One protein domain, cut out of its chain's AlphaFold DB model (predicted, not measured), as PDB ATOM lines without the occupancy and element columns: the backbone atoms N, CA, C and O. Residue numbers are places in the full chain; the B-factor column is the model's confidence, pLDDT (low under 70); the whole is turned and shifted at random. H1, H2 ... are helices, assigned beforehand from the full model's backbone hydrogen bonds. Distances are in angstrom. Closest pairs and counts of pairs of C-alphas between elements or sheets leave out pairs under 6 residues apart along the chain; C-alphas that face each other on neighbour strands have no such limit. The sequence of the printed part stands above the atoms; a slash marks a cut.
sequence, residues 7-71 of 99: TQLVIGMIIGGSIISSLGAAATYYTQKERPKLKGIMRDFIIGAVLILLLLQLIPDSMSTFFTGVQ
ATOM      1  N   THR A   7      -9.903 -25.771 -54.915       78.06
ATOM      2  CA  THR A   7     -10.251 -24.350 -54.988       78.06
ATOM      3  C   THR A   7     -11.757 -24.115 -55.138       78.06
ATOM      4  O   THR A   7     -12.305 -23.250 -54.461       78.06
ATOM      5  N   GLN A   8     -12.451 -24.885 -55.982       76.19
ATOM      6  CA  GLN A   8     -13.908 -24.779 -56.145       76.19
ATOM      7  C   GLN A   8     -14.647 -25.176 -54.865       76.19
ATOM      8  O   GLN A   8     -15.612 -24.514 -54.489       76.19
ATOM      9  N   LEU A   9     -14.160 -26.200 -54.159       81.00
ATOM     10  CA  LEU A   9     -14.724 -26.616 -52.874       81.00
ATOM     11  C   LEU A   9     -14.584 -25.518 -51.816       81.00
ATOM     12  O   LEU A   9     -15.554 -25.189 -51.137       81.00
ATOM     13  N   VAL A  10     -13.400 -24.914 -51.698       84.56
ATOM     14  CA  VAL A  10     -13.149 -23.830 -50.735       84.56
ATOM     15  C   VAL A  10     -13.994 -22.599 -51.055       84.56
ATOM     16  O   VAL A  10     -14.648 -22.060 -50.163       84.56
ATOM     17  N   ILE A  11     -14.045 -22.189 -52.324       83.38
ATOM     18  CA  ILE A  11     -14.874 -21.060 -52.767       83.38
ATOM     19  C   ILE A  11     -16.352 -21.338 -52.470       83.38
ATOM     20  O   ILE A  11     -17.039 -20.481 -51.915       83.38
ATOM     21  N   GLY A  12     -16.831 -22.548 -52.761       84.44
ATOM     22  CA  GLY A  12     -18.198 -22.952 -52.452       84.44
ATOM     23  C   GLY A  12     -18.526 -22.916 -50.971       84.44
ATOM     24  O   GLY A  12     -19.560 -22.364 -50.598       84.44
ATOM     25  N   MET A  13     -17.638 -23.427 -50.121       86.19
ATOM     26  CA  MET A  13     -17.832 -23.379 -48.674       86.19
ATOM     27  C   MET A  13     -17.885 -21.941 -48.149       86.19
ATOM     28  O   MET A  13     -18.750 -21.628 -47.333       86.19
ATOM     29  N   ILE A  14     -17.016 -21.050 -48.637       88.38
ATOM     30  CA  ILE A  14     -16.997 -19.640 -48.218       88.38
ATOM     31  C   ILE A  14     -18.271 -18.916 -48.670       88.38
ATOM     32  O   ILE A  14     -18.887 -18.197 -47.881       88.38
ATOM     33  N   ILE A  15     -18.705 -19.124 -49.914       87.44
ATOM     34  CA  ILE A  15     -19.923 -18.500 -50.447       87.44
ATOM     35  C   ILE A  15     -21.158 -19.026 -49.711       87.44
ATOM     36  O   ILE A  15     -21.928 -18.237 -49.172       87.44
ATOM     37  N   GLY A  16     -21.326 -20.346 -49.618       86.50
ATOM     38  CA  GLY A  16     -22.459 -20.951 -48.915       86.50
ATOM     39  C   GLY A  16     -22.525 -20.547 -47.452       86.50
ATOM     40  O   GLY A  16     -23.574 -20.134 -46.960       86.50
ATOM     41  N   GLY A  17     -21.383 -20.613 -46.769       88.19
ATOM     42  CA  GLY A  17     -21.275 -20.211 -45.377       88.19
ATOM     43  C   GLY A  17     -21.586 -18.729 -45.177       88.19
ATOM     44  O   GLY A  17     -22.332 -18.388 -44.265       88.19
ATOM     45  N   SER A  18     -21.079 -17.837 -46.033       88.50
ATOM     46  CA  SER A  18     -21.341 -16.394 -45.911       88.50
ATOM     47  C   SER A  18     -22.804 -16.026 -46.178       88.50
ATOM     48  O   SER A  18     -23.365 -15.207 -45.448       88.50
ATOM     49  N   ILE A  19     -23.463 -16.666 -47.148       89.94
ATOM     50  CA  ILE A  19     -24.887 -16.441 -47.438       89.94
ATOM     51  C   ILE A  19     -25.750 -16.873 -46.248       89.94
ATOM     52  O   ILE A  19     -26.560 -16.091 -45.756       89.94
ATOM     53  N   ILE A  20     -25.558 -18.091 -45.735       91.31
ATOM     54  CA  ILE A  20     -26.370 -18.583 -44.613       91.31
ATOM     55  C   ILE A  20     -26.044 -17.832 -43.322       91.31
ATOM     56  O   ILE A  20     -26.950 -17.463 -42.578       91.31
ATOM     57  N   SER A  21     -24.771 -17.528 -43.076       90.25
ATOM     58  CA  SER A  21     -24.356 -16.754 -41.909       90.25
ATOM     59  C   SER A  21     -24.894 -15.323 -41.926       90.25
ATOM     60  O   SER A  21     -25.280 -14.820 -40.871       90.25
ATOM     61  N   SER A  22     -24.916 -14.658 -43.084       88.62
ATOM     62  CA  SER A  22     -25.479 -13.309 -43.206       88.62
ATOM     63  C   SER A  22     -26.995 -13.324 -43.041       88.62
ATOM     64  O   SER A  22     -27.531 -12.472 -42.334       88.62
ATOM     65  N   LEU A  23     -27.678 -14.335 -43.587       89.31
ATOM     66  CA  LEU A  23     -29.114 -14.520 -43.397       89.31
ATOM     67  C   LEU A  23     -29.465 -14.803 -41.927       89.31
ATOM     68  O   LEU A  23     -30.392 -14.198 -41.396       89.31
ATOM     69  N   GLY A  24     -28.697 -15.656 -41.245       86.62
ATOM     70  CA  GLY A  24     -28.865 -15.945 -39.817       86.62
ATOM     71  C   GLY A  24     -28.587 -14.731 -38.927       86.62
ATOM     72  O   GLY A  24     -29.346 -14.441 -37.996       86.62
ATOM     73  N   ALA A  25     -27.549 -13.954 -39.253       85.94
ATOM     74  CA  ALA A  25     -27.244 -12.700 -38.569       85.94
ATOM     75  C   ALA A  25     -28.349 -11.650 -38.774       85.94
ATOM     76  O   ALA A  25     -28.778 -11.024 -37.804       85.94
ATOM     77  N   ALA A  26     -28.850 -11.498 -40.005       88.00
ATOM     78  CA  ALA A  26     -29.952 -10.597 -40.326       88.00
ATOM     79  C   ALA A  26     -31.243 -11.019 -39.614       88.00
ATOM     80  O   ALA A  26     -31.876 -10.195 -38.960       88.00
ATOM     81  N   ALA A  27     -31.601 -12.304 -39.656       86.50
ATOM     82  CA  ALA A  27     -32.771 -12.831 -38.957       86.50
ATOM     83  C   ALA A  27     -32.691 -12.568 -37.445       86.50
ATOM     84  O   ALA A  27     -33.649 -12.088 -36.845       86.50
ATOM     85  N   THR A  28     -31.527 -12.795 -36.832       84.19
ATOM     86  CA  THR A  28     -31.317 -12.507 -35.404       84.19
ATOM     87  C   THR A  28     -31.494 -11.016 -35.105       84.19
ATOM     88  O   THR A  28     -32.192 -10.649 -34.161       84.19
ATOM     89  N   TYR A  29     -30.928 -10.151 -35.946       84.75
ATOM     90  CA  TYR A  29     -31.025  -8.705 -35.774       84.75
ATOM     91  C   TYR A  29     -32.463  -8.182 -35.925       84.75
ATOM     92  O   TYR A  29     -32.918  -7.390 -35.103       84.75
ATOM     93  N   TYR A  30     -33.207  -8.638 -36.937       86.38
ATOM     94  CA  TYR A  30     -34.565  -8.153 -37.199       86.38
ATOM     95  C   TYR A  30     -35.621  -8.779 -36.284       86.38
ATOM     96  O   TYR A  30     -36.553  -8.089 -35.873       86.38
ATOM     97  N   THR A  31     -35.491 -10.063 -35.944       85.44
ATOM     98  CA  THR A  31     -36.494 -10.776 -35.139       85.44
ATOM     99  C   THR A  31     -36.261 -10.600 -33.645       85.44
ATOM    100  O   THR A  31     -37.213 -10.357 -32.908       85.44
ATOM    101  N   GLN A  32     -35.014 -10.714 -33.182       81.00
ATOM    102  CA  GLN A  32     -34.705 -10.667 -31.751       81.00
ATOM    103  C   GLN A  32     -34.266  -9.272 -31.289       81.00
ATOM    104  O   GLN A  32     -34.210  -9.033 -30.089       81.00
ATOM    105  N   LYS A  33     -33.976  -8.337 -32.213       78.44
ATOM    106  CA  LYS A  33     -33.393  -7.008 -31.918       78.44
ATOM    107  C   LYS A  33     -32.111  -7.076 -31.075       78.44
ATOM    108  O   LYS A  33     -31.682  -6.077 -30.500       78.44
ATOM    109  N   GLU A  34     -31.483  -8.245 -31.021       76.38
ATOM    110  CA  GLU A  34     -30.235  -8.485 -30.315       76.38
ATOM    111  C   GLU A  34     -29.066  -8.467 -31.296       76.38
ATOM    112  O   GLU A  34     -29.202  -8.788 -32.482       76.38
ATOM    113  N   ARG A  35     -27.878  -8.109 -30.798       77.62
ATOM    114  CA  ARG A  35     -26.668  -8.231 -31.611       77.62
ATOM    115  C   ARG A  35     -26.357  -9.714 -31.824       77.62
ATOM    116  O   ARG A  35     -26.249 -10.449 -30.838       77.62
ATOM    117  N   PRO A  36     -26.170 -10.160 -33.077       76.62
ATOM    118  CA  PRO A  36     -25.867 -11.553 -33.352       76.62
ATOM    119  C   PRO A  36     -24.555 -11.947 -32.665       76.62
ATOM    120  O   PRO A  36     -23.514 -11.310 -32.832       76.62
ATOM    121  N   LYS A  37     -24.613 -13.003 -31.848       86.25
ATOM    122  CA  LYS A  37     -23.441 -13.536 -31.149       86.25
ATOM    123  C   LYS A  37     -22.548 -14.259 -32.151       86.25
ATOM    124  O   LYS A  37     -23.039 -15.049 -32.956       86.25
ATOM    125  N   LEU A  38     -21.232 -14.084 -32.022       83.50
ATOM    126  CA  LEU A  38     -20.238 -14.729 -32.891       83.50
ATOM    127  C   LEU A  38     -20.426 -16.255 -32.976       83.50
ATOM    128  O   LEU A  38     -20.275 -16.844 -34.041       83.50
ATOM    129  N   LYS A  39     -20.838 -16.890 -31.871       84.88
ATOM    130  CA  LYS A  39     -21.139 -18.331 -31.818       84.88
ATOM    131  C   LYS A  39     -22.296 -18.742 -32.743       84.88
ATOM    132  O   LYS A  39     -22.248 -19.824 -33.315       84.88
ATOM    133  N   GLY A  40     -23.318 -17.896 -32.890       85.44
ATOM    134  CA  GLY A  40     -24.441 -18.141 -33.802       85.44
ATOM    135  C   GLY A  40     -24.025 -17.989 -35.261       85.44
ATOM    136  O   GLY A  40     -24.260 -18.885 -36.060       85.44
ATOM    137  N   ILE A  41     -23.293 -16.915 -35.562       87.50
ATOM    138  CA  ILE A  41     -22.732 -16.634 -36.894       87.50
ATOM    139  C   ILE A  41     -21.856 -17.804 -37.373       87.50
ATOM    140  O   ILE A  41     -22.050 -18.316 -38.470       87.50
ATOM    141  N   MET A  42     -20.942 -18.286 -36.525       88.88
ATOM    142  CA  MET A  42     -20.068 -19.422 -36.844       88.88
ATOM    143  C   MET A  42     -20.841 -20.722 -37.087       88.88
ATOM    144  O   MET A  42     -20.527 -21.459 -38.019       88.88
ATOM    145  N   ARG A  43     -21.870 -21.009 -36.280       90.25
ATOM    146  CA  ARG A  43     -22.741 -22.174 -36.494       90.25
ATOM    147  C   ARG A  43     -23.433 -22.087 -37.856       90.25
ATOM    148  O   ARG A  43     -23.422 -23.060 -38.602       90.25
ATOM    149  N   ASP A  44     -24.004 -20.931 -38.172       89.88
ATOM    150  CA  ASP A  44     -24.760 -20.721 -39.408       89.88
ATOM    151  C   ASP A  44     -23.837 -20.771 -40.637       89.88
ATOM    152  O   ASP A  44     -24.205 -21.332 -41.669       89.88
ATOM    153  N   PHE A  45     -22.591 -20.307 -40.497       92.56
ATOM    154  CA  PHE A  45     -21.549 -20.477 -41.508       92.56
ATOM    155  C   PHE A  45     -21.228 -21.956 -41.774       92.56
ATOM    156  O   PHE A  45     -21.207 -22.381 -42.927       92.56
ATOM    157  N   ILE A  46     -21.013 -22.759 -40.723       92.06
ATOM    158  CA  ILE A  46     -20.720 -24.196 -40.863       92.06
ATOM    159  C   ILE A  46     -21.894 -24.922 -41.525       92.06
ATOM    160  O   ILE A  46     -21.682 -25.730 -42.428       92.06
ATOM    161  N   ILE A  47     -23.129 -24.605 -41.119       92.31
ATOM    162  CA  ILE A  47     -24.335 -25.165 -41.738       92.31
ATOM    163  C   ILE A  47     -24.351 -24.836 -43.234       92.31
ATOM    164  O   ILE A  47     -24.521 -25.742 -44.044       92.31
ATOM    165  N   GLY A  48     -24.109 -23.577 -43.613       89.75
ATOM    166  CA  GLY A  48     -24.061 -23.173 -45.019       89.75
ATOM    167  C   GLY A  48     -22.956 -23.855 -45.827       89.75
ATOM    168  O   GLY A  48     -23.190 -24.259 -46.966       89.75
ATOM    169  N   ALA A  49     -21.774 -24.050 -45.238       88.50
ATOM    170  CA  ALA A  49     -20.671 -24.757 -45.882       88.50
ATOM    171  C   ALA A  49     -21.012 -26.234 -46.147       88.50
ATOM    172  O   ALA A  49     -20.813 -26.725 -47.260       88.50
ATOM    173  N   VAL A  50     -21.584 -26.934 -45.162       90.88
ATOM    174  CA  VAL A  50     -22.019 -28.334 -45.310       90.88
ATOM    175  C   VAL A  50     -23.143 -28.459 -46.339       90.88
ATOM    176  O   VAL A  50     -23.142 -29.386 -47.145       90.88
ATOM    177  N   LEU A  51     -24.077 -27.506 -46.362       90.06
ATOM    178  CA  LEU A  51     -25.195 -27.504 -47.306       90.06
ATOM    179  C   LEU A  51     -24.701 -27.395 -48.756       90.06
ATOM    180  O   LEU A  51     -25.162 -28.139 -49.618       90.06
ATOM    181  N   ILE A  52     -23.697 -26.553 -49.024       87.94
ATOM    182  CA  ILE A  52     -23.059 -26.494 -50.348       87.94
ATOM    183  C   ILE A  52     -22.346 -27.798 -50.707       87.94
ATOM    184  O   ILE A  52     -22.431 -28.226 -51.857       87.94
ATOM    185  N   LEU A  53     -21.675 -28.456 -49.759       86.25
ATOM    186  CA  LEU A  53     -21.044 -29.754 -50.023       86.25
ATOM    187  C   LEU A  53     -22.079 -30.820 -50.406       86.25
ATOM    188  O   LEU A  53     -21.834 -31.602 -51.324       86.25
ATOM    189  N   LEU A  54     -23.247 -30.817 -49.762       88.12
ATOM    190  CA  LEU A  54     -24.356 -31.696 -50.134       88.12
ATOM    191  C   LEU A  54     -24.912 -31.350 -51.521       88.12
ATOM    192  O   LEU A  54     -25.132 -32.249 -52.328       88.12
ATOM    193  N   LEU A  55     -25.086 -30.065 -51.839       86.25
ATOM    194  CA  LEU A  55     -25.565 -29.630 -53.157       86.25
ATOM    195  C   LEU A  55     -24.592 -29.985 -54.285       86.25
ATOM    196  O   LEU A  55     -25.026 -30.371 -55.367       86.25
ATOM    197  N   LEU A  56     -23.288 -29.919 -54.027       83.94
ATOM    198  CA  LEU A  56     -22.250 -30.365 -54.956       83.94
ATOM    199  C   LEU A  56     -22.334 -31.863 -55.265       83.94
ATOM    200  O   LEU A  56     -22.051 -32.266 -56.391       83.94
ATOM    201  N   GLN A  57     -22.723 -32.682 -54.286       84.44
ATOM    202  CA  GLN A  57     -22.932 -34.117 -54.491       84.44
ATOM    203  C   GLN A  57     -24.251 -34.411 -55.211       84.44
ATOM    204  O   GLN A  57     -24.318 -35.348 -56.001       84.44
ATOM    205  N   LEU A  58     -25.292 -33.619 -54.940       85.25
ATOM    206  CA  LEU A  58     -26.633 -33.860 -55.466       85.25
ATOM    207  C   LEU A  58     -26.802 -33.358 -56.909       85.25
ATOM    208  O   LEU A  58     -27.473 -34.008 -57.705       85.25
ATOM    209  N   ILE A  59     -26.219 -32.199 -57.242       86.81
ATOM    210  CA  ILE A  59     -26.376 -31.534 -58.547       86.81
ATOM    211  C   ILE A  59     -25.032 -30.930 -59.007       86.81
ATOM    212  O   ILE A  59     -24.861 -29.704 -59.044       86.81
ATOM    213  N   PRO A  60     -24.045 -31.772 -59.367       80.31
ATOM    214  CA  PRO A  60     -22.700 -31.311 -59.711       80.31
ATOM    215  C   PRO A  60     -22.673 -30.376 -60.931       80.31
ATOM    216  O   PRO A  60     -21.935 -29.390 -60.936       80.31
ATOM    217  N   ASP A  61     -23.514 -30.625 -61.937       79.50
ATOM    218  CA  ASP A  61     -23.490 -29.872 -63.197       79.50
ATOM    219  C   ASP A  61     -23.950 -28.417 -63.012       79.50
ATOM    220  O   ASP A  61     -23.278 -27.478 -63.455       79.50
ATOM    221  N   SER A  62     -25.042 -28.198 -62.276       83.62
ATOM    222  CA  SER A  62     -25.535 -26.850 -61.963       83.62
ATOM    223  C   SER A  62     -24.561 -26.078 -61.074       83.62
ATOM    224  O   SER A  62     -24.322 -24.890 -61.300       83.62
ATOM    225  N   MET A  63     -23.941 -26.755 -60.103       81.88
ATOM    226  CA  MET A  63     -22.954 -26.132 -59.223       81.88
ATOM    227  C   MET A  63     -21.673 -25.746 -59.969       81.88
ATOM    228  O   MET A  63     -21.120 -24.678 -59.714       81.88
ATOM    229  N   SER A  64     -21.220 -26.555 -60.930       79.50
ATOM    230  CA  SER A  64     -20.041 -26.233 -61.747       79.50
ATOM    231  C   SER A  64     -20.230 -24.952 -62.573       79.50
ATOM    232  O   SER A  64     -19.343 -24.094 -62.620       79.50
ATOM    233  N   THR A  65     -21.424 -24.769 -63.144       83.38
ATOM    234  CA  THR A  65     -21.793 -23.569 -63.909       83.38
ATOM    235  C   THR A  65     -21.831 -22.341 -63.001       83.38
ATOM    236  O   THR A  65     -21.261 -21.300 -63.332       83.38
ATOM    237  N   PHE A  66     -22.428 -22.480 -61.813       82.81
ATOM    238  CA  PHE A  66     -22.448 -21.429 -60.800       82.81
ATOM    239  C   PHE A  66     -21.032 -21.001 -60.390       82.81
ATOM    240  O   PHE A  66     -20.709 -19.813 -60.428       82.81
ATOM    241  N   PHE A  67     -20.157 -21.956 -60.063       80.75
ATOM    242  CA  PHE A  67     -18.781 -21.647 -59.668       80.75
ATOM    243  C   PHE A  67     -17.966 -21.004 -60.782       80.75
ATOM    244  O   PHE A  67     -17.164 -20.120 -60.495       80.75
ATOM    245  N   THR A  68     -18.200 -21.386 -62.036       80.88
ATOM    246  CA  THR A  68     -17.550 -20.758 -63.193       80.88
ATOM    247  C   THR A  68     -17.978 -19.295 -63.332       80.88
ATOM    248  O   THR A  68     -17.133 -18.417 -63.511       80.88
ATOM    249  N   GLY A  69     -19.272 -19.004 -63.152       81.69
ATOM    250  CA  GLY A  69     -19.788 -17.633 -63.128       81.69
ATOM    251  C   GLY A  69     -19.183 -16.800 -61.996       81.69
ATOM    252  O   GLY A  69     -18.706 -15.689 -62.226       81.69
ATOM    253  N   VAL A  70     -19.122 -17.353 -60.780       79.19
ATOM    254  CA  VAL A  70     -18.529 -16.646 -59.635       79.19
ATOM    255  C   VAL A  70     -17.026 -16.433 -59.817       79.19
ATOM    256  O   VAL A  70     -16.533 -15.337 -59.559       79.19
ATOM    257  N   GLN A  71     -16.287 -17.432 -60.304       75.94
ATOM    258  CA  GLN A  71     -14.861 -17.284 -60.602       75.94
ATOM    259  C   GLN A  71     -14.602 -16.198 -61.649       75.94
ATOM    260  O   GLN A  71     -13.634 -15.455 -61.498       75.94
TER     261      GLN A  71
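This is residues 7 to 71 of the 99 residues of an uncharacterized protein of viral metagenome (UniProt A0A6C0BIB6). What is the main shape of this model? Two long helices, H1 and H2, cross near their middles as a narrow X, and a third, shorter helix, H3, turns off across one end of the pair, by the start of H1 and the end of H2. What is it built of, and how tightly? The printed part has 65 residues with three named helices, in the order H1, H2, H3, and no named strand, so its class is all helix. It is a rod spanning 40 by 19 by 18 A, only just loose and close to compact, with a radius of gyration of the C-alphas of 13.3 A.

What does the longest helix touch? H1, residues 7 to 32, touches H2, residues 38 to 58, with 42 pairs of C-alphas within 8 A; the closest are those of Gly 17 and Phe 45, 3.9 A apart. H1 and H2 run opposite ways at a steep tilt of 46 degrees, and their centres are 7.7 A apart. Where does the third helix stand? H3, residues 60 to 71, only just touches H1, with 3 pairs of C-alphas within 8 A, from residue 67 of H3 alone to residues 8 to 12 of H1 alone; the closest C-alphas are those of Gln 8 and Phe 67, 6.8 A apart, and the lines are about perpendicular at 84 degrees. H3 is close to H2 but not clearly touching: their closest C-alphas, of Leu 56 and Met 63, are 6.1 A apart, and they run opposite ways at a steep tilt of 55 degrees. What do the backbones show? In H1, H2 and H3 every O i to N i+4 pair is within hydrogen-bond range.

Where does the longest helix run? H1 has 26 residues and goes from C-alpha 7 at (-10.251, -24.350, -54.988) to C-alpha 32 at (-34.705, -10.667, -31.751), 36.4 A. Where are the others? H2 has 21 residues and begins at C-alpha 38 at (-20.238, -14.729, -32.891), with 30.3 A from first to last C-alpha. H3 has 12 residues, measures 16.1 A and ends at C-alpha 71 at (-14.861, -17.284, -60.602).

How far does it reach? The two C-alphas farthest apart are those of Lys 33 and Asp 61, 40.0 A. How are the parts joined? The printed part has no cut; the links from H1 to H2, of 5 residues, and from H2 to H3, of 1 residue, are tight. What stands free, and how sure is the model? Residues 57 to 62, of which 60 to 62 belong to H3, stand free. The mean pLDDT of the printed part is 85.1, and no printed residue is under 70.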